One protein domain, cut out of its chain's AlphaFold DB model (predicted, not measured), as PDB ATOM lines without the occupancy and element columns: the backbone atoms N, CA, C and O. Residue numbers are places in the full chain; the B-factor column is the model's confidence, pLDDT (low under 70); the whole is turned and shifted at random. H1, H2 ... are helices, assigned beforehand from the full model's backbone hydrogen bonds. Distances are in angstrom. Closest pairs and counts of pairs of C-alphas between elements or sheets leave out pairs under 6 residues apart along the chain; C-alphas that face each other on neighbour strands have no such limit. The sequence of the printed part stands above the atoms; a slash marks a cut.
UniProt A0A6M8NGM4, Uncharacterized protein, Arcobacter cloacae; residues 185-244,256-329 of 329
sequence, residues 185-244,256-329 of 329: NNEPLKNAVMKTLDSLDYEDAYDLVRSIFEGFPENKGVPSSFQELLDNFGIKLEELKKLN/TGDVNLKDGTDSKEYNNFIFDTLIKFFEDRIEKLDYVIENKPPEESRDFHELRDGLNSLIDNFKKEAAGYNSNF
ATOM      1  N   ASN A 185      -3.277  -6.475  29.361       92.44
ATOM      2  CA  ASN A 185      -3.188  -5.629  30.539       92.44
ATOM      3  C   ASN A 185      -4.577  -5.351  31.134       92.44
ATOM      4  O   ASN A 185      -5.082  -4.235  31.073       92.44
ATOM      5  N   ASN A 186      -5.229  -6.377  31.679       94.06
ATOM      6  CA  ASN A 186      -6.509  -6.243  32.374       94.06
ATOM      7  C   ASN A 186      -6.516  -7.168  33.594       94.06
ATOM      8  O   ASN A 186      -6.957  -8.317  33.529       94.06
ATOM      9  N   GLU A 187      -5.962  -6.672  34.698       93.88
ATOM     10  CA  GLU A 187      -5.801  -7.446  35.930       93.88
ATOM     11  C   GLU A 187      -7.136  -7.944  36.517       93.88
ATOM     12  O   GLU A 187      -7.212  -9.118  36.887       93.88
ATOM     13  N   PRO A 188      -8.226  -7.142  36.537       95.88
ATOM     14  CA  PRO A 188      -9.535  -7.634  36.965       95.88
ATOM     15  C   PRO A 188     -10.013  -8.847  36.162       95.88
ATOM     16  O   PRO A 188     -10.537  -9.804  36.734       95.88
ATOM     17  N   LEU A 189      -9.806  -8.836  34.840       96.62
ATOM     18  CA  LEU A 189     -10.186  -9.947  33.972       96.62
ATOM     19  C   LEU A 189      -9.334 -11.189  34.252       96.62
ATOM     20  O   LEU A 189      -9.884 -12.272  34.445       96.62
ATOM     21  N   LYS A 190      -8.008 -11.028  34.335       95.81
ATOM     22  CA  LYS A 190      -7.076 -12.119  34.668       95.81
ATOM     23  C   LYS A 190      -7.440 -12.786  35.991       95.81
ATOM     24  O   LYS A 190      -7.561 -14.009  36.054       95.81
ATOM     25  N   ASN A 191      -7.676 -11.988  37.030       96.94
ATOM     26  CA  ASN A 191      -8.043 -12.483  38.354       96.94
ATOM     27  C   ASN A 191      -9.378 -13.221  38.347       96.94
ATOM     28  O   ASN A 191      -9.502 -14.263  38.992       96.94
ATOM     29  N   ALA A 192     -10.368 -12.708  37.617       98.06
ATOM     30  CA  ALA A 192     -11.658 -13.367  37.489       98.06
ATOM     31  C   ALA A 192     -11.533 -14.734  36.810       98.06
ATOM     32  O   ALA A 192     -12.073 -15.712  37.324       98.06
ATOM     33  N   VAL A 193     -10.767 -14.820  35.716       97.19
ATOM     34  CA  VAL A 193     -10.516 -16.084  35.011       97.19
ATOM     35  C   VAL A 193      -9.791 -17.075  35.913       97.19
ATOM     36  O   VAL A 193     -10.275 -18.191  36.072       97.19
ATOM     37  N   MET A 194      -8.698 -16.678  36.571       96.44
ATOM     38  CA  MET A 194      -7.973 -17.567  37.491       96.44
ATOM     39  C   MET A 194      -8.870 -18.091  38.618       96.44
ATOM     40  O   MET A 194      -8.859 -19.283  38.905       96.44
ATOM     41  N   LYS A 195      -9.697 -17.230  39.230       97.00
ATOM     42  CA  LYS A 195     -10.635 -17.646  40.289       97.00
ATOM     43  C   LYS A 195     -11.671 -18.646  39.795       97.00
ATOM     44  O   LYS A 195     -11.999 -19.576  40.525       97.00
ATOM     45  N   THR A 196     -12.184 -18.452  38.585       97.62
ATOM     46  CA  THR A 196     -13.128 -19.397  37.987       97.62
ATOM     47  C   THR A 196     -12.444 -20.726  37.681       97.62
ATOM     48  O   THR A 196     -12.942 -21.765  38.101       97.62
ATOM     49  N   LEU A 197     -11.269 -20.713  37.050       95.88
ATOM     50  CA  LEU A 197     -10.517 -21.932  36.739       95.88
ATOM     51  C   LEU A 197     -10.106 -22.719  37.997       95.88
ATOM     52  O   LEU A 197     -10.115 -23.945  37.979       95.88
ATOM     53  N   ASP A 198      -9.764 -22.037  39.095       94.06
ATOM     54  CA  ASP A 198      -9.460 -22.662  40.394       94.06
ATOM     55  C   ASP A 198     -10.675 -23.382  41.018       94.06
ATOM     56  O   ASP A 198     -10.489 -24.224  41.900       94.06
ATOM     57  N   SER A 199     -11.901 -23.041  40.601       93.62
ATOM     58  CA  SER A 199     -13.149 -23.616  41.130       93.62
ATOM     59  C   SER A 199     -13.706 -24.786  40.318       93.62
ATOM     60  O   SER A 199     -14.586 -25.488  40.812       93.62
ATOM     61  N   LEU A 200     -13.192 -24.994  39.106       93.31
ATOM     62  CA  LEU A 200     -13.628 -26.037  38.182       93.31
ATOM     63  C   LEU A 200     -12.739 -27.280  38.290       93.31
ATOM     64  O   LEU A 200     -11.577 -27.205  38.722       93.31
ATOM     65  N   ASP A 201     -13.249 -28.430  37.856       90.62
ATOM     66  CA  ASP A 201     -12.384 -29.573  37.582       90.62
ATOM     67  C   ASP A 201     -11.480 -29.310  36.359       90.62
ATOM     68  O   ASP A 201     -11.503 -28.226  35.768       90.62
ATOM     69  N   TYR A 202     -10.585 -30.245  36.038       86.94
ATOM     70  CA  TYR A 202      -9.603 -30.010  34.978       86.94
ATOM     71  C   TYR A 202     -10.225 -30.030  33.570       86.94
ATOM     72  O   TYR A 202      -9.728 -29.311  32.702       86.94
ATOM     73  N   GLU A 203     -11.284 -30.818  33.342       89.31
ATOM     74  CA  GLU A 203     -11.956 -30.924  32.041       89.31
ATOM     75  C   GLU A 203     -12.758 -29.649  31.779       89.31
ATOM     76  O   GLU A 203     -12.583 -29.010  30.742       89.31
ATOM     77  N   ASP A 204     -13.529 -29.203  32.771       91.56
ATOM     78  CA  ASP A 204     -14.325 -27.980  32.689       91.56
ATOM     79  C   ASP A 204     -13.450 -26.726  32.607       91.56
ATOM     80  O   ASP A 204     -13.756 -25.781  31.873       91.56
ATOM     81  N   ALA A 205     -12.324 -26.700  33.330       92.56
ATOM     82  CA  ALA A 205     -11.348 -25.619  33.212       92.56
ATOM     83  C   ALA A 205     -10.772 -25.542  31.790       92.56
ATOM     84  O   ALA A 205     -10.622 -24.447  31.242       92.56
ATOM     85  N   TYR A 206     -10.469 -26.691  31.183       90.38
ATOM     86  CA  TYR A 206      -9.968 -26.762  29.816       90.38
ATOM     87  C   TYR A 206     -11.028 -26.312  28.801       90.38
ATOM     88  O   TYR A 206     -10.749 -25.458  27.956       90.38
ATOM     89  N   ASP A 207     -12.266 -26.788  28.927       91.06
ATOM     90  CA  ASP A 207     -13.371 -26.380  28.057       91.06
ATOM     91  C   ASP A 207     -13.711 -24.887  28.208       91.06
ATOM     92  O   ASP A 207     -14.012 -24.222  27.211       91.06
ATOM     93  N   LEU A 208     -13.584 -24.311  29.411       93.50
ATOM     94  CA  LEU A 208     -13.726 -22.868  29.619       93.50
ATOM     95  C   LEU A 208     -12.634 -22.081  28.885       93.50
ATOM     96  O   LEU A 208     -12.949 -21.109  28.193       93.50
ATOM     97  N   VAL A 209     -11.367 -22.496  28.986       91.88
ATOM     98  CA  VAL A 209     -10.260 -21.864  28.247       91.88
ATOM     99  C   VAL A 209     -10.520 -21.936  26.744       91.88
ATOM    100  O   VAL A 209     -10.471 -20.915  26.056       91.88
ATOM    101  N   ARG A 210     -10.902 -23.103  26.226       87.56
ATOM    102  CA  ARG A 210     -11.218 -23.272  24.801       87.56
ATOM    103  C   ARG A 210     -12.444 -22.489  24.368       87.56
ATOM    104  O   ARG A 210     -12.503 -21.996  23.240       87.56
ATOM    105  N   SER A 211     -13.420 -22.311  25.249       88.56
ATOM    106  CA  SER A 211     -14.527 -21.401  24.989       88.56
ATOM    107  C   SER A 211     -13.977 -19.988  24.794       88.56
ATOM    108  O   SER A 211     -14.191 -19.389  23.741       88.56
ATOM    109  N   ILE A 212     -13.165 -19.481  25.720       87.75
ATOM    110  CA  ILE A 212     -12.628 -18.115  25.658       87.75
ATOM    111  C   ILE A 212     -11.703 -17.893  24.449       87.75
ATOM    112  O   ILE A 212     -11.783 -16.826  23.850       87.75
ATOM    113  N   PHE A 213     -10.869 -18.867  24.070       83.31
ATOM    114  CA  PHE A 213      -9.796 -18.672  23.081       83.31
ATOM    115  C   PHE A 213     -10.031 -19.323  21.709       83.31
ATOM    116  O   PHE A 213      -9.475 -18.845  20.720       83.31
ATOM    117  N   GLU A 214     -10.859 -20.368  21.623       79.00
ATOM    118  CA  GLU A 214     -11.066 -21.162  20.396       79.00
ATOM    119  C   GLU A 214     -12.513 -21.157  19.884       79.00
ATOM    120  O   GLU A 214     -12.827 -21.823  18.899       79.00
ATOM    121  N   GLY A 215     -13.434 -20.461  20.556       75.50
ATOM    122  CA  GLY A 215     -14.837 -20.448  20.129       75.50
ATOM    123  C   GLY A 215     -15.572 -21.776  20.370       75.50
ATOM    124  O   GLY A 215     -16.590 -22.041  19.731       75.50
ATOM    125  N   PHE A 216     -15.075 -22.621  21.280       81.81
ATOM    126  CA  PHE A 216     -15.738 -23.866  21.678       81.81
ATOM    127  C   PHE A 216     -17.143 -23.609  22.278       81.81
ATOM    128  O   PHE A 216     -17.329 -22.583  22.944       81.81
ATOM    129  N   PRO A 217     -18.135 -24.507  22.071       73.50
ATOM    130  CA  PRO A 217     -18.093 -25.767  21.306       73.50
ATOM    131  C   PRO A 217     -18.325 -25.613  19.803       73.50
ATOM    132  O   PRO A 217     -18.149 -26.559  19.038       73.50
ATOM    133  N   GLU A 218     -18.717 -24.428  19.355       66.50
ATOM    134  CA  GLU A 218     -19.321 -24.218  18.046       66.50
ATOM    135  C   GLU A 218     -18.296 -24.029  16.915       66.50
ATOM    136  O   GLU A 218     -18.587 -23.337  15.946       66.50
ATOM    137  N   ASN A 219     -17.107 -24.634  17.038       58.97
ATOM    138  CA  ASN A 219     -15.882 -24.346  16.283       58.97
ATOM    139  C   ASN A 219     -16.071 -24.455  14.745       58.97
ATOM    140  O   ASN A 219     -15.717 -25.449  14.109       58.97
ATOM    141  N   LYS A 220     -16.666 -23.420  14.133       51.34
ATOM    142  CA  LYS A 220     -17.018 -23.293  12.705       51.34
ATOM    143  C   LYS A 220     -15.849 -22.745  11.867       51.34
ATOM    144  O   LYS A 220     -16.059 -22.096  10.847       51.34
ATOM    145  N   GLY A 221     -14.618 -23.068  12.267       40.88
ATOM    146  CA  GLY A 221     -13.469 -23.147  11.366       40.88
ATOM    147  C   GLY A 221     -12.687 -21.871  11.030       40.88
ATOM    148  O   GLY A 221     -11.966 -21.934  10.040       40.88
ATOM    149  N   VAL A 222     -12.777 -20.755  11.776       39.69
ATOM    150  CA  VAL A 222     -11.960 -19.518  11.589       39.69
ATOM    151  C   VAL A 222     -12.044 -18.644  12.877       39.69
ATOM    152  O   VAL A 222     -13.173 -18.447  13.326       39.69
ATOM    153  N   PRO A 223     -10.978 -18.000  13.418       46.97
ATOM    154  CA  PRO A 223      -9.641 -18.458  13.846       46.97
ATOM    155  C   PRO A 223      -9.365 -18.332  15.369       46.97
ATOM    156  O   PRO A 223     -10.155 -17.834  16.168       46.97
ATOM    157  N   SER A 224      -8.181 -18.829  15.726       61.62
ATOM    158  CA  SER A 224      -7.533 -18.916  17.034       61.62
ATOM    159  C   SER A 224      -7.010 -17.568  17.560       61.62
ATOM    160  O   SER A 224      -6.009 -17.055  17.058       61.62
ATOM    161  N   SER A 225      -7.656 -17.025  18.597       73.31
ATOM    162  CA  SER A 225      -7.124 -16.150  19.664       73.31
ATOM    163  C   SER A 225      -8.275 -15.353  20.297       73.31
ATOM    164  O   SER A 225      -9.260 -15.015  19.645       73.31
ATOM    165  N   PHE A 226      -8.151 -14.995  21.576       85.88
ATOM    166  CA  PHE A 226      -9.167 -14.196  22.279       85.88
ATOM    167  C   PHE A 226      -9.421 -12.822  21.639       85.88
ATOM    168  O   PHE A 226     -10.564 -12.372  21.609       85.88
ATOM    169  N   GLN A 227      -8.387 -12.179  21.080       85.19
ATOM    170  CA  GLN A 227      -8.520 -10.872  20.429       85.19
ATOM    171  C   GLN A 227      -9.504 -10.918  19.261       85.19
ATOM    172  O   GLN A 227     -10.362 -10.054  19.126       85.19
ATOM    173  N   GLU A 228      -9.426 -11.959  18.445       85.19
ATOM    174  CA  GLU A 228     -10.287 -12.071  17.280       85.19
ATOM    175  C   GLU A 228     -11.753 -12.326  17.652       85.19
ATOM    176  O   GLU A 228     -12.675 -11.806  17.019       85.19
ATOM    177  N   LEU A 229     -11.988 -13.073  18.733       86.69
ATOM    178  CA  LEU A 229     -13.330 -13.249  19.282       86.69
ATOM    179  C   LEU A 229     -13.911 -11.920  19.785       86.69
ATOM    180  O   LEU A 229     -15.098 -11.656  19.576       86.69
ATOM    181  N   LEU A 230     -13.082 -11.068  20.392       90.56
ATOM    182  CA  LEU A 230     -13.478  -9.722  20.808       90.56
ATOM    183  C   LEU A 230     -13.733  -8.797  19.614       90.56
ATOM    184  O   LEU A 230     -14.726  -8.072  19.624       90.56
ATOM    185  N   ASP A 231     -12.898  -8.843  18.576       89.25
ATOM    186  CA  ASP A 231     -13.067  -8.036  17.362       89.25
ATOM    187  C   ASP A 231     -14.387  -8.380  16.658       89.25
ATOM    188  O   ASP A 231     -15.189  -7.496  16.340       89.25
ATOM    189  N   ASN A 232     -14.668  -9.676  16.498       88.25
ATOM    190  CA  ASN A 232     -15.924 -10.170  15.933       88.25
ATOM    191  C   ASN A 232     -17.136  -9.733  16.765       88.25
ATOM    192  O   ASN A 232     -18.167  -9.325  16.217       88.25
ATOM    193  N   PHE A 233     -17.017  -9.778  18.093       90.81
ATOM    194  CA  PHE A 233     -18.056  -9.269  18.980       90.81
ATOM    195  C   PHE A 233     -18.240  -7.753  18.844       90.81
ATOM    196  O   PHE A 233     -19.374  -7.279  18.802       90.81
ATOM    197  N   GLY A 234     -17.154  -6.989  18.705       90.69
ATOM    198  CA  GLY A 234     -17.198  -5.549  18.458       90.69
ATOM    199  C   GLY A 234     -17.934  -5.195  17.168       90.69
ATOM    200  O   GLY A 234     -18.794  -4.316  17.181       90.69
ATOM    201  N   ILE A 235     -17.690  -5.933  16.080       90.38
ATOM    202  CA  ILE A 235     -18.430  -5.770  14.818       90.38
ATOM    203  C   ILE A 235     -19.929  -6.005  15.042       90.38
ATOM    204  O   ILE A 235     -20.737  -5.139  14.699       90.38
ATOM    205  N   LYS A 236     -20.301  -7.128  15.677       90.62
ATOM    206  CA  LYS A 236     -21.704  -7.446  16.002       90.62
ATOM    207  C   LYS A 236     -22.345  -6.342  16.848       90.62
ATOM    208  O   LYS A 236     -23.471  -5.927  16.578       90.62
ATOM    209  N   LEU A 237     -21.635  -5.847  17.860       90.38
ATOM    210  CA  LEU A 237     -22.120  -4.793  18.744       90.38
ATOM    211  C   LEU A 237     -22.405  -3.499  17.965       90.38
ATOM    212  O   LEU A 237     -23.459  -2.891  18.147       90.38
ATOM    213  N   GLU A 238     -21.513  -3.098  17.060       90.19
ATOM    214  CA  GLU A 238     -21.697  -1.905  16.227       90.19
ATOM    215  C   GLU A 238     -22.818  -2.069  15.184       90.19
ATOM    216  O   GLU A 238     -23.541  -1.115  14.888       90.19
ATOM    217  N   GLU A 239     -23.031  -3.271  14.644       90.88
ATOM    218  CA  GLU A 239     -24.189  -3.565  13.790       90.88
ATOM    219  C   GLU A 239     -25.513  -3.436  14.552       90.88
ATOM    220  O   GLU A 239     -26.453  -2.805  14.062       90.88
ATOM    221  N   LEU A 240     -25.576  -3.950  15.783       87.50
ATOM    222  CA  LEU A 240     -26.755  -3.827  16.641       87.50
ATOM    223  C   LEU A 240     -27.066  -2.366  16.992       87.50
ATOM    224  O   LEU A 240     -28.231  -1.963  16.963       87.50
ATOM    225  N   LYS A 241     -26.041  -1.543  17.248       88.81
ATOM    226  CA  LYS A 241     -26.216  -0.094  17.460       88.81
ATOM    227  C   LYS A 241     -26.809   0.603  16.234       88.81
ATOM    228  O   LYS A 241     -27.651   1.488  16.383       88.81
ATOM    229  N   LYS A 242     -26.416   0.198  15.020       88.44
ATOM    230  CA  LYS A 242     -26.976   0.739  13.766       88.44
ATOM    231  C   LYS A 242     -28.430   0.328  13.548       88.44
ATOM    232  O   LYS A 242     -29.195   1.121  13.007       88.44
ATOM    233  N   LEU A 243     -28.804  -0.886  13.955       90.06
ATOM    234  CA  LEU A 243     -30.185  -1.373  13.878       90.06
ATOM    235  C   LEU A 243     -31.097  -0.685  14.904       90.06
ATOM    236  O   LEU A 243     -32.256  -0.420  14.595       90.06
ATOM    237  N   ASN A 244     -30.560  -0.331  16.078       87.31
ATOM    238  CA  ASN A 244     -31.290   0.330  17.164       87.31
ATOM    239  C   ASN A 244     -30.671   1.695  17.541       87.31
ATOM    240  O   ASN A 244     -30.178   1.886  18.658       87.31
ATOM    241  N   THR A 256     -13.405  -1.461  20.213       84.69
ATOM    242  CA  THR A 256     -12.466  -1.787  19.131       84.69
ATOM    243  C   THR A 256     -11.767  -3.123  19.350       84.69
ATOM    244  O   THR A 256     -10.738  -3.355  18.732       84.69
ATOM    245  N   GLY A 257     -12.257  -3.944  20.285       85.81
ATOM    246  CA  GLY A 257     -11.601  -5.189  20.684       85.81
ATOM    247  C   GLY A 257     -10.473  -5.017  21.706       85.81
ATOM    248  O   GLY A 257     -10.083  -5.996  22.331       85.81
ATOM    249  N   ASP A 258      -9.959  -3.801  21.923       89.38
ATOM    250  CA  ASP A 258      -8.912  -3.552  22.921       89.38
ATOM    251  C   ASP A 258      -9.513  -3.552  24.330       89.38
ATOM    252  O   ASP A 258     -10.393  -2.750  24.652       89.38
ATOM    253  N   VAL A 259      -9.037  -4.474  25.160       92.56
ATOM    254  CA  VAL A 259      -9.500  -4.678  26.540       92.56
ATOM    255  C   VAL A 259      -8.452  -4.276  27.570       92.56
ATOM    256  O   VAL A 259      -8.668  -4.470  28.768       92.56
ATOM    257  N   ASN A 260      -7.316  -3.742  27.120       92.25
ATOM    258  CA  ASN A 260      -6.250  -3.290  27.995       92.25
ATOM    259  C   ASN A 260      -6.680  -2.035  28.754       92.25
ATOM    260  O   ASN A 260      -7.105  -1.045  28.161       92.25
ATOM    261  N   LEU A 261      -6.516  -2.068  30.070       90.88
ATOM    262  CA  LEU A 261      -6.672  -0.910  30.935       90.88
ATOM    263  C   LEU A 261      -5.367  -0.115  30.916       90.88
ATOM    264  O   LEU A 261      -4.277  -0.687  30.997       90.88
ATOM    265  N   LYS A 262      -5.450   1.209  30.814       83.56
ATOM    266  CA  LYS A 262      -4.283   2.089  30.914       83.56
ATOM    267  C   LYS A 262      -4.304   2.792  32.262       83.56
ATOM    268  O   LYS A 262      -4.846   3.895  32.408       83.56
ATOM    269  N   ASP A 263      -3.706   2.131  33.248       69.00
ATOM    270  CA  ASP A 263      -3.618   2.579  34.638       69.00
ATOM    271  C   ASP A 263      -3.254   4.068  34.742       69.00
ATOM    272  O   ASP A 263      -2.254   4.536  34.196       69.00
ATOM    273  N   GLY A 264      -4.102   4.838  35.426       63.28
ATOM    274  CA  GLY A 264      -3.888   6.268  35.672       63.28
ATOM    275  C   GLY A 264      -4.083   7.198  34.466       63.28
ATOM    276  O   GLY A 264      -3.952   8.411  34.629       63.28
ATOM    277  N   THR A 265      -4.415   6.678  33.282       67.06
ATOM    278  CA  THR A 265      -4.719   7.499  32.092       67.06
ATOM    279  C   THR A 265      -6.154   7.348  31.614       67.06
ATOM    280  O   THR A 265      -6.733   8.317  31.114       67.06
ATOM    281  N   ASP A 266      -6.758   6.184  31.837       75.38
ATOM    282  CA  ASP A 266      -8.155   5.953  31.508       75.38
ATOM    283  C   ASP A 266      -9.086   6.451  32.618       75.38
ATOM    284  O   ASP A 266      -8.855   6.262  33.815       75.38
ATOM    285  N   SER A 267     -10.178   7.098  32.211       85.19
ATOM    286  CA  SER A 267     -11.228   7.502  33.145       85.19
ATOM    287  C   SER A 267     -11.978   6.280  33.682       85.19
ATOM    288  O   SER A 267     -12.187   5.309  32.954       85.19
ATOM    289  N   LYS A 268     -12.493   6.368  34.914       88.88
ATOM    290  CA  LYS A 268     -13.398   5.360  35.500       88.88
ATOM    291  C   LYS A 268     -14.548   4.974  34.562       88.88
ATOM    292  O   LYS A 268     -14.937   3.816  34.491       88.88
ATOM    293  N   GLU A 269     -15.073   5.943  33.819       89.62
ATOM    294  CA  GLU A 269     -16.144   5.732  32.844       89.62
ATOM    295  C   GLU A 269     -15.702   4.862  31.656       89.62
ATOM    296  O   GLU A 269     -16.461   4.006  31.214       89.62
ATOM    297  N   TYR A 270     -14.471   5.040  31.169       90.31
ATOM    298  CA  TYR A 270     -13.911   4.210  30.098       90.31
ATOM    299  C   TYR A 270     -13.605   2.789  30.586       90.31
ATOM    300  O   TYR A 270     -13.953   1.826  29.911       90.31
ATOM    301  N   ASN A 271     -13.058   2.643  31.798       91.50
ATOM    302  CA  ASN A 271     -12.844   1.325  32.405       91.50
ATOM    303  C   ASN A 271     -14.170   0.568  32.563       91.50
ATOM    304  O   ASN A 271     -14.273  -0.585  32.155       91.50
ATOM    305  N   ASN A 272     -15.212   1.238  33.071       92.12
ATOM    306  CA  ASN A 272     -16.558   0.668  33.147       92.12
ATOM    307  C   ASN A 272     -17.092   0.261  31.778       92.12
ATOM    308  O   ASN A 272     -17.656  -0.816  31.650       92.12
ATOM    309  N   PHE A 273     -16.873   1.081  30.747       93.19
ATOM    310  CA  PHE A 273     -17.258   0.721  29.389       93.19
ATOM    311  C   PHE A 273     -16.588  -0.582  28.922       93.19
ATOM    312  O   PHE A 273     -17.276  -1.451  28.382       93.19
ATOM    313  N   ILE A 274     -15.283  -0.756  29.165       94.50
ATOM    314  CA  ILE A 274     -14.573  -2.003  28.842       94.50
ATOM    315  C   ILE A 274     -15.145  -3.178  29.643       94.50
ATOM    316  O   ILE A 274     -15.437  -4.226  29.066       94.50
ATOM    317  N   PHE A 275     -15.368  -3.005  30.948       95.69
ATOM    318  CA  PHE A 275     -15.917  -4.054  31.813       95.69
ATOM    319  C   PHE A 275     -17.326  -4.482  31.400       95.69
ATOM    320  O   PHE A 275     -17.576  -5.671  31.222       95.69
ATOM    321  N   ASP A 276     -18.228  -3.530  31.172       95.19
ATOM    322  CA  ASP A 276     -19.597  -3.804  30.739       95.19
ATOM    323  C   ASP A 276     -19.619  -4.478  29.362       95.19
ATOM    324  O   ASP A 276     -20.435  -5.363  29.105       95.19
ATOM    325  N   THR A 277     -18.704  -4.091  28.470       95.50
ATOM    326  CA  THR A 277     -18.568  -4.717  27.149       95.50
ATOM    327  C   THR A 277     -18.089  -6.161  27.250       95.50
ATOM    328  O   THR A 277     -18.650  -7.036  26.596       95.50
ATOM    329  N   LEU A 278     -17.101  -6.428  28.103       96.69
ATOM    330  CA  LEU A 278     -16.611  -7.779  28.375       96.69
ATOM    331  C   LEU A 278     -17.679  -8.667  29.032       96.69
ATOM    332  O   LEU A 278     -17.805  -9.832  28.668       96.69
ATOM    333  N   ILE A 279     -18.487  -8.127  29.951       97.44
ATOM    334  CA  ILE A 279     -19.623  -8.858  30.534       97.44
ATOM    335  C   ILE A 279     -20.603  -9.267  29.432       97.44
ATOM    336  O   ILE A 279     -20.939 -10.445  29.330       97.44
ATOM    337  N   LYS A 280     -20.990  -8.330  28.558       95.50
ATOM    338  CA  LYS A 280     -21.871  -8.624  27.416       95.50
ATOM    339  C   LYS A 280     -21.263  -9.646  26.457       95.50
ATOM    340  O   LYS A 280     -21.992 -10.462  25.903       95.50
ATOM    341  N   PHE A 281     -19.946  -9.614  26.256       95.00
ATOM    342  CA  PHE A 281     -19.247 -10.627  25.468       95.00
ATOM    343  C   PHE A 281     -19.428 -12.022  26.080       95.00
ATOM    344  O   PHE A 281     -19.811 -12.945  25.369       95.00
ATOM    345  N   PHE A 282     -19.210 -12.191  27.386       95.56
ATOM    346  CA  PHE A 282     -19.404 -13.492  28.035       95.56
ATOM    347  C   PHE A 282     -20.877 -13.929  28.067       95.56
ATOM    348  O   PHE A 282     -21.157 -15.111  27.878       95.56
ATOM    349  N   GLU A 283     -21.821 -12.999  28.224       95.62
ATOM    350  CA  GLU A 283     -23.259 -13.282  28.103       95.62
ATOM    351  C   GLU A 283     -23.619 -13.783  26.690       95.62
ATOM    352  O   GLU A 283     -24.321 -14.784  26.558       95.62
ATOM    353  N   ASP A 284     -23.067 -13.176  25.631       91.81
ATOM    354  CA  ASP A 284     -23.216 -13.647  24.240       91.81
ATOM    355  C   ASP A 284     -22.635 -15.056  24.037       91.81
ATOM    356  O   ASP A 284     -23.173 -15.858  23.270       91.81
ATOM    357  N   ARG A 285     -21.549 -15.396  24.743       90.38
ATOM    358  CA  ARG A 285     -20.989 -16.757  24.725       90.38
ATOM    359  C   ARG A 285     -21.919 -17.773  25.379       90.38
ATOM    360  O   ARG A 285     -22.053 -18.867  24.838       90.38
ATOM    361  N   ILE A 286     -22.566 -17.414  26.488       93.38
ATOM    362  CA  ILE A 286     -23.575 -18.260  27.138       93.38
ATOM    363  C   ILE A 286     -24.778 -18.450  26.216       93.38
ATOM    364  O   ILE A 286     -25.209 -19.580  26.036       93.38
ATOM    365  N   GLU A 287     -25.274 -17.394  25.567       91.00
ATOM    366  CA  GLU A 287     -26.409 -17.493  24.636       91.00
ATOM    367  C   GLU A 287     -26.112 -18.448  23.467       91.00
ATOM    368  O   GLU A 287     -26.931 -19.302  23.120       91.00
ATOM    369  N   LYS A 288     -24.911 -18.358  22.880       87.81
ATOM    370  CA  LYS A 288     -24.464 -19.300  21.841       87.81
ATOM    371  C   LYS A 288     -24.375 -20.731  22.366       87.81
ATOM    372  O   LYS A 288     -24.747 -21.665  21.659       87.81
ATOM    373  N   LEU A 289     -23.891 -20.910  23.593       89.62
ATOM    374  CA  LEU A 289     -23.813 -22.222  24.224       89.62
ATOM    375  C   LEU A 289     -25.206 -22.806  24.488       89.62
ATOM    376  O   LEU A 289     -25.438 -23.966  24.164       89.62
ATOM    377  N   ASP A 290     -26.138 -21.999  24.994       90.62
ATOM    378  CA  ASP A 290     -27.534 -22.380  25.212       90.62
ATOM    379  C   ASP A 290     -28.177 -22.831  23.887       90.62
ATOM    380  O   ASP A 290     -28.797 -23.893  23.836       90.62
ATOM    381  N   TYR A 291     -27.926 -22.119  22.779       88.31
ATOM    382  CA  TYR A 291     -28.368 -22.552  21.448       88.31
ATOM    383  C   TYR A 291     -27.799 -23.925  21.056       88.31
ATOM    384  O   TYR A 291     -28.531 -24.768  20.530       88.31
ATOM    385  N   VAL A 292     -26.514 -24.184  21.317       86.69
ATOM    386  CA  VAL A 292     -25.893 -25.492  21.040       86.69
ATOM    387  C   VAL A 292     -26.502 -26.593  21.905       86.69
ATOM    388  O   VAL A 292     -26.772 -27.673  21.389       86.69
ATOM    389  N   ILE A 293     -26.754 -26.326  23.189       86.69
ATOM    390  CA  ILE A 293     -27.390 -27.270  24.119       86.69
ATOM    391  C   ILE A 293     -28.801 -27.626  23.640       86.69
ATOM    392  O   ILE A 293     -29.152 -28.804  23.572       86.69
ATOM    393  N   GLU A 294     -29.596 -26.626  23.261       87.31
ATOM    394  CA  GLU A 294     -30.975 -26.814  22.800       87.31
ATOM    395  C   GLU A 294     -31.065 -27.555  21.458       87.31
ATOM    396  O   GLU A 294     -32.017 -28.301  21.223       87.31
ATOM    397  N   ASN A 295     -30.078 -27.369  20.574       85.88
ATOM    398  CA  ASN A 295     -30.059 -27.936  19.220       85.88
ATOM    399  C   ASN A 295     -29.093 -29.122  19.077       85.88
ATOM    400  O   ASN A 295     -28.744 -29.525  17.963       85.88
ATOM    401  N   LYS A 296     -28.654 -29.683  20.204       82.38
ATOM    402  CA  LYS A 296     -27.679 -30.765  20.266       82.38
ATOM    403  C   LYS A 296     -28.214 -32.031  19.574       82.38
ATOM    404  O   LYS A 296     -29.303 -32.498  19.924       82.38
ATOM    405  N   PRO A 297     -27.476 -32.618  18.610       79.50
ATOM    406  CA  PRO A 297     -27.894 -33.866  17.987       79.50
ATOM    407  C   PRO A 297     -27.905 -35.004  19.025       79.50
ATOM    408  O   PRO A 297     -27.067 -35.001  19.931       79.50
ATOM    409  N   PRO A 298     -28.815 -35.990  18.909       76.25
ATOM    410  CA  PRO A 298     -28.947 -37.073  19.888       76.25
ATOM    411  C   PRO A 298     -27.667 -37.891  20.109       76.25
ATOM    412  O   PRO A 298     -27.517 -38.520  21.153       76.25
ATOM    413  N   GLU A 299     -26.766 -37.913  19.125       79.38
ATOM    414  CA  GLU A 299     -25.497 -38.640  19.173       79.38
ATOM    415  C   GLU A 299     -24.390 -37.903  19.944       79.38
ATOM    416  O   GLU A 299     -23.399 -38.525  20.323       79.38
ATOM    417  N   GLU A 300     -24.526 -36.596  20.181       77.12
ATOM    418  CA  GLU A 300     -23.562 -35.851  20.986       77.12
ATOM    419  C   GLU A 300     -23.822 -36.165  22.467       77.12
ATOM    420  O   GLU A 300     -24.904 -35.918  23.003       77.12
ATOM    421  N   SER A 301     -22.835 -36.729  23.158       77.44
ATOM    422  CA  SER A 301     -22.968 -37.135  24.562       77.44
ATOM    423  C   SER A 301     -22.457 -36.089  25.546       77.44
ATOM    424  O   SER A 301     -22.823 -36.167  26.714       77.44
ATOM    425  N   ARG A 302     -21.673 -35.095  25.099       78.81
ATOM    426  CA  ARG A 302     -21.071 -34.088  25.989       78.81
ATOM    427  C   ARG A 302     -22.112 -33.266  26.734       78.81
ATOM    428  O   ARG A 302     -23.038 -32.738  26.119       78.81
ATOM    429  N   ASP A 303     -21.964 -33.174  28.044       82.94
ATOM    430  CA  ASP A 303     -22.730 -32.242  28.861       82.94
ATOM    431  C   ASP A 303     -22.026 -30.879  28.836       82.94
ATOM    432  O   ASP A 303     -20.809 -30.812  28.953       82.94
ATOM    433  N   PHE A 304     -22.782 -29.805  28.626       86.94
ATOM    434  CA  PHE A 304     -22.257 -28.438  28.585       86.94
ATOM    435  C   PHE A 304     -22.760 -27.585  29.756       86.94
ATOM    436  O   PHE A 304     -22.488 -26.382  29.793       86.94
ATOM    437  N   HIS A 305     -23.512 -28.168  30.697       87.75
ATOM    438  CA  HIS A 305     -24.036 -27.439  31.848       87.75
ATOM    439  C   HIS A 305     -22.916 -26.887  32.737       87.75
ATOM    440  O   HIS A 305     -22.983 -25.720  33.114       87.75
ATOM    441  N   GLU A 306     -21.848 -27.650  32.969       90.31
ATOM    442  CA  GLU A 306     -20.708 -27.188  33.774       90.31
ATOM    443  C   GLU A 306     -19.928 -26.056  33.083       90.31
ATOM    444  O   GLU A 306     -19.641 -25.032  33.700       90.31
ATOM    445  N   LEU A 307     -19.696 -26.138  31.765       92.06
ATOM    446  CA  LEU A 307     -19.113 -25.026  30.999       92.06
ATOM    447  C   LEU A 307     -19.972 -23.755  31.094       92.06
ATOM    448  O   LEU A 307     -19.458 -22.641  31.254       92.06
ATOM    449  N   ARG A 308     -21.294 -23.909  30.991       93.62
ATOM    450  CA  ARG A 308     -22.248 -22.806  31.122       93.62
ATOM    451  C   ARG A 308     -22.181 -22.181  32.516       93.62
ATOM    452  O   ARG A 308     -22.165 -20.955  32.640       93.62
ATOM    453  N   ASP A 309     -22.121 -22.995  33.560       94.38
ATOM    454  CA  ASP A 309     -22.034 -22.534  34.946       94.38
ATOM    455  C   ASP A 309     -20.658 -21.920  35.259       94.38
ATOM    456  O   ASP A 309     -20.575 -20.911  35.968       94.38
ATOM    457  N   GLY A 310     -19.595 -22.416  34.624       95.88
ATOM    458  CA  GLY A 310     -18.268 -21.805  34.607       95.88
ATOM    459  C   GLY A 310     -18.269 -20.407  33.981       95.88
ATOM    460  O   GLY A 310     -17.727 -19.468  34.566       95.88
ATOM    461  N   LEU A 311     -18.941 -20.214  32.840       96.06
ATOM    462  CA  LEU A 311     -19.103 -18.892  32.216       96.06
ATOM    463  C   LEU A 311     -19.917 -17.928  33.096       96.06
ATOM    464  O   LEU A 311     -19.538 -16.764  33.242       96.06
ATOM    465  N   ASN A 312     -20.993 -18.402  33.733       97.19
ATOM    466  CA  ASN A 312     -21.745 -17.598  34.705       97.19
ATOM    467  C   ASN A 312     -20.857 -17.185  35.891       97.19
ATOM    468  O   ASN A 312     -20.817 -16.013  36.272       97.19
ATOM    469  N   SER A 313     -20.080 -18.127  36.427       97.62
ATOM    470  CA  SER A 313     -19.143 -17.877  37.526       97.62
ATOM    471  C   SER A 313     -18.046 -16.884  37.136       97.62
ATOM    472  O   SER A 313     -17.677 -16.026  37.939       97.62
ATOM    473  N   LEU A 314     -17.553 -16.938  35.892       98.19
ATOM    474  CA  LEU A 314     -16.626 -15.947  35.341       98.19
ATOM    475  C   LEU A 314     -17.230 -14.543  35.332       98.19
ATOM    476  O   LEU A 314     -16.576 -13.609  35.793       98.19
ATOM    477  N   ILE A 315     -18.471 -14.386  34.872       98.38
ATOM    478  CA  ILE A 315     -19.159 -13.088  34.885       98.38
ATOM    479  C   ILE A 315     -19.276 -12.554  36.318       98.38
ATOM    480  O   ILE A 315     -18.967 -11.387  36.572       98.38
ATOM    481  N   ASP A 316     -19.681 -13.396  37.267       98.25
ATOM    482  CA  ASP A 316     -19.849 -12.996  38.665       98.25
ATOM    483  C   ASP A 316     -18.523 -12.624  39.334       98.25
ATOM    484  O   ASP A 316     -18.440 -11.626  40.059       98.25
ATOM    485  N   ASN A 317     -17.468 -13.399  39.084       98.31
ATOM    486  CA  ASN A 317     -16.126 -13.089  39.562       98.31
ATOM    487  C   ASN A 317     -15.612 -11.789  38.936       98.31
ATOM    488  O   ASN A 317     -15.088 -10.935  39.650       98.31
ATOM    489  N   PHE A 318     -15.838 -11.584  37.640       98.25
ATOM    490  CA  PHE A 318     -15.393 -10.386  36.941       98.25
ATOM    491  C   PHE A 318     -16.111  -9.124  37.422       98.25
ATOM    492  O   PHE A 318     -15.459  -8.112  37.668       98.25
ATOM    493  N   LYS A 319     -17.422  -9.193  37.685       97.69
ATOM    494  CA  LYS A 319     -18.178  -8.096  38.315       97.69
ATOM    495  C   LYS A 319     -17.585  -7.699  39.673       97.69
ATOM    496  O   LYS A 319     -17.473  -6.507  39.965       97.69
ATOM    497  N   LYS A 320     -17.174  -8.674  40.495       96.62
ATOM    498  CA  LYS A 320     -16.530  -8.416  41.800       96.62
ATOM    499  C   LYS A 320     -15.157  -7.758  41.636       96.62
ATOM    500  O   LYS A 320     -14.887  -6.764  42.310       96.62
ATOM    501  N   GLU A 321     -14.320  -8.271  40.736       96.38
ATOM    502  CA  GLU A 321     -12.991  -7.706  40.456       96.38
ATOM    503  C   GLU A 321     -13.078  -6.282  39.890       96.38
ATOM    504  O   GLU A 321     -12.388  -5.379  40.365       96.38
ATOM    505  N   ALA A 322     -13.984  -6.043  38.938       93.94
ATOM    506  CA  ALA A 322     -14.226  -4.728  38.350       93.94
ATOM    507  C   ALA A 322     -14.710  -3.704  39.391       93.94
ATOM    508  O   ALA A 322     -14.254  -2.556  39.408       93.94
ATOM    509  N   ALA A 323     -15.604  -4.109  40.301       91.88
ATOM    510  CA  ALA A 323     -16.049  -3.259  41.403       91.88
ATOM    511  C   ALA A 323     -14.890  -2.902  42.352       91.88
ATOM    512  O   ALA A 323     -14.749  -1.739  42.738       91.88
ATOM    513  N   GLY A 324     -14.040  -3.880  42.684       90.12
ATOM    514  CA  GLY A 324     -12.836  -3.674  43.489       90.12
ATOM    515  C   GLY A 324     -11.852  -2.707  42.830       90.12
ATOM    516  O   GLY A 324     -11.427  -1.740  43.459       90.12
ATOM    517  N   TYR A 325     -11.561  -2.896  41.545       88.94
ATOM    518  CA  TYR A 325     -10.661  -2.031  40.777       88.94
ATOM    519  C   TYR A 325     -11.131  -0.569  40.756       88.94
ATOM    520  O   TYR A 325     -10.371   0.352  41.050       88.94
ATOM    521  N   ASN A 326     -12.423  -0.353  40.513       83.44
ATOM    522  CA  ASN A 326     -13.024   0.979  40.457       83.44
ATOM    523  C   ASN A 326     -13.184   1.681  41.810       83.44
ATOM    524  O   ASN A 326     -13.514   2.873  41.836       83.44
ATOM    525  N   SER A 327     -13.012   0.967  42.924       81.00
ATOM    526  CA  SER A 327     -13.018   1.568  44.263       81.00
ATOM    527  C   SER A 327     -11.742   2.364  44.562       81.00
ATOM    528  O   SER A 327     -11.746   3.201  45.460       81.00
ATOM    529  N   ASN A 328     -10.687   2.156  43.764       67.69
ATOM    530  CA  ASN A 328      -9.403   2.850  43.874       67.69
ATOM    531  C   ASN A 328      -9.321   4.144  43.033       67.69
ATOM    532  O   ASN A 328      -8.262   4.770  43.004       67.69
ATOM    533  N   PHE A 329     -10.412   4.526  42.352       66.88
ATOM    534  CA  PHE A 329     -10.535   5.740  41.528       66.88
ATOM    535  C   PHE A 329     -11.307   6.859  42.222       66.88
ATOM    536  O   PHE A 329     -12.398   6.567  42.774       66.88
TER     537      PHE A 329
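AT A GLANCE: This is residues 185 to 244 and 256 to 329 of the 329 residues of an uncharacterized protein of Arcobacter cloacae (UniProt A0A6M8NGM4). Two long helices, H4 and H5, lie side by side as a long helical hairpin, and the three shorter helices H1, H2 and H3 cover one side of it. H1 packs along H5, H2 crosses H5 near the turn of the hairpin, and H3 passes crosswise near H4, its residues 239 to 243 sticking out beyond the rest together with Asn 244; the turn of the hairpin, residues 294 to 301, also sticks out. The printed part has 134 residues with five named helices, in the order H1, H2, H3, H4, H5, and no named strand; the class is all helix. The whole is compact, with a radius of gyration of the C-alphas of 15.6 A, and it spans 52 by 38 by 24 A.

HOW THE PARTS SIT: The longest helix is H4, residues 268 to 294, and it forms a helical hairpin with H5, residues 305 to 326. The two touch at a shallow tilt of 5 degrees and run opposite ways; their closest C-alphas, those of Ile 279 and Ile 315, are 6.1 A apart. H5 is the hub, touching three other helices. One of these is H1, residues 187 to 197, which touches H5 at a shallow tilt of 30 degrees, opposite ways, with the C-alphas of Ala 192 and Phe 318 closest at 4.8 A. The third is H2, residues 202 to 214, which touches H5 with residues 204 to 208 alone; the closest C-alphas are those of Asp 204 and Leu 307, at 5.9 A. H2 and H5 run the same way at a steep tilt of 69.9 degrees, only just short of about perpendicular. H2 also touches H3, residues 226 to 243, at a steep tilt of 58 degrees, the same way, and the closest C-alphas, those of Phe 213 and Phe 226, are 4.6 A apart. H2 touches H3 with residues 212 to 214 alone, and H3 touches H2 with residues 226 to 229 alone. The helix packing is part aligned, in H1 with H5 and H4 with H5, and part crossed, in H2 with H3 and H2 with H5. H3 and H4 are about perpendicular at 86 degrees and close but not clearly touching, with the C-alphas of Phe 233 and Phe 281 closest at 6.7 A. H1 and H3 are apart, as are H3 and H5; H1 and H4 are only just apart, at 8.5 A. In H1, H2, H3, H4 and H5 every O i to N i+4 pair is within hydrogen-bond range.

IN THESE COORDINATES: H4 begins at C-alpha 268, at (-13.398, 5.360, 35.500), and measures 38.8 A to C-alpha 294. H5 measures 31.7 A from C-alpha 305 to C-alpha 326, which stands at (-13.024, 0.979, 40.457). H1 begins at C-alpha 187, at (-5.801, -7.446, 35.930), and reaches 15.3 A to C-alpha 197. H2 measures 17.1 A from C-alpha 202 to C-alpha 214, and H3 26.0 A from C-alpha 226 to C-alpha 243.

THE WHOLE: The two C-alphas farthest apart are those of Gly 264 and Glu 299, at 52.5 A. Residues 245 to 255 are not printed, and C-alphas 244 and 256 are 19.0 A apart across this cut, which lies in the link from H3 to H4. After it, residues 256 to 267 hold no named element. The link from H2 to H3 is long, with 11 residues; that from H4 to H5 is short, and that from H1 to H2 is tight. The mean pLDDT of the printed part is 87.3, and it is under 70 at residues 218 to 224, 263 to 265 and 328 to 329, the last being the chain's last residue.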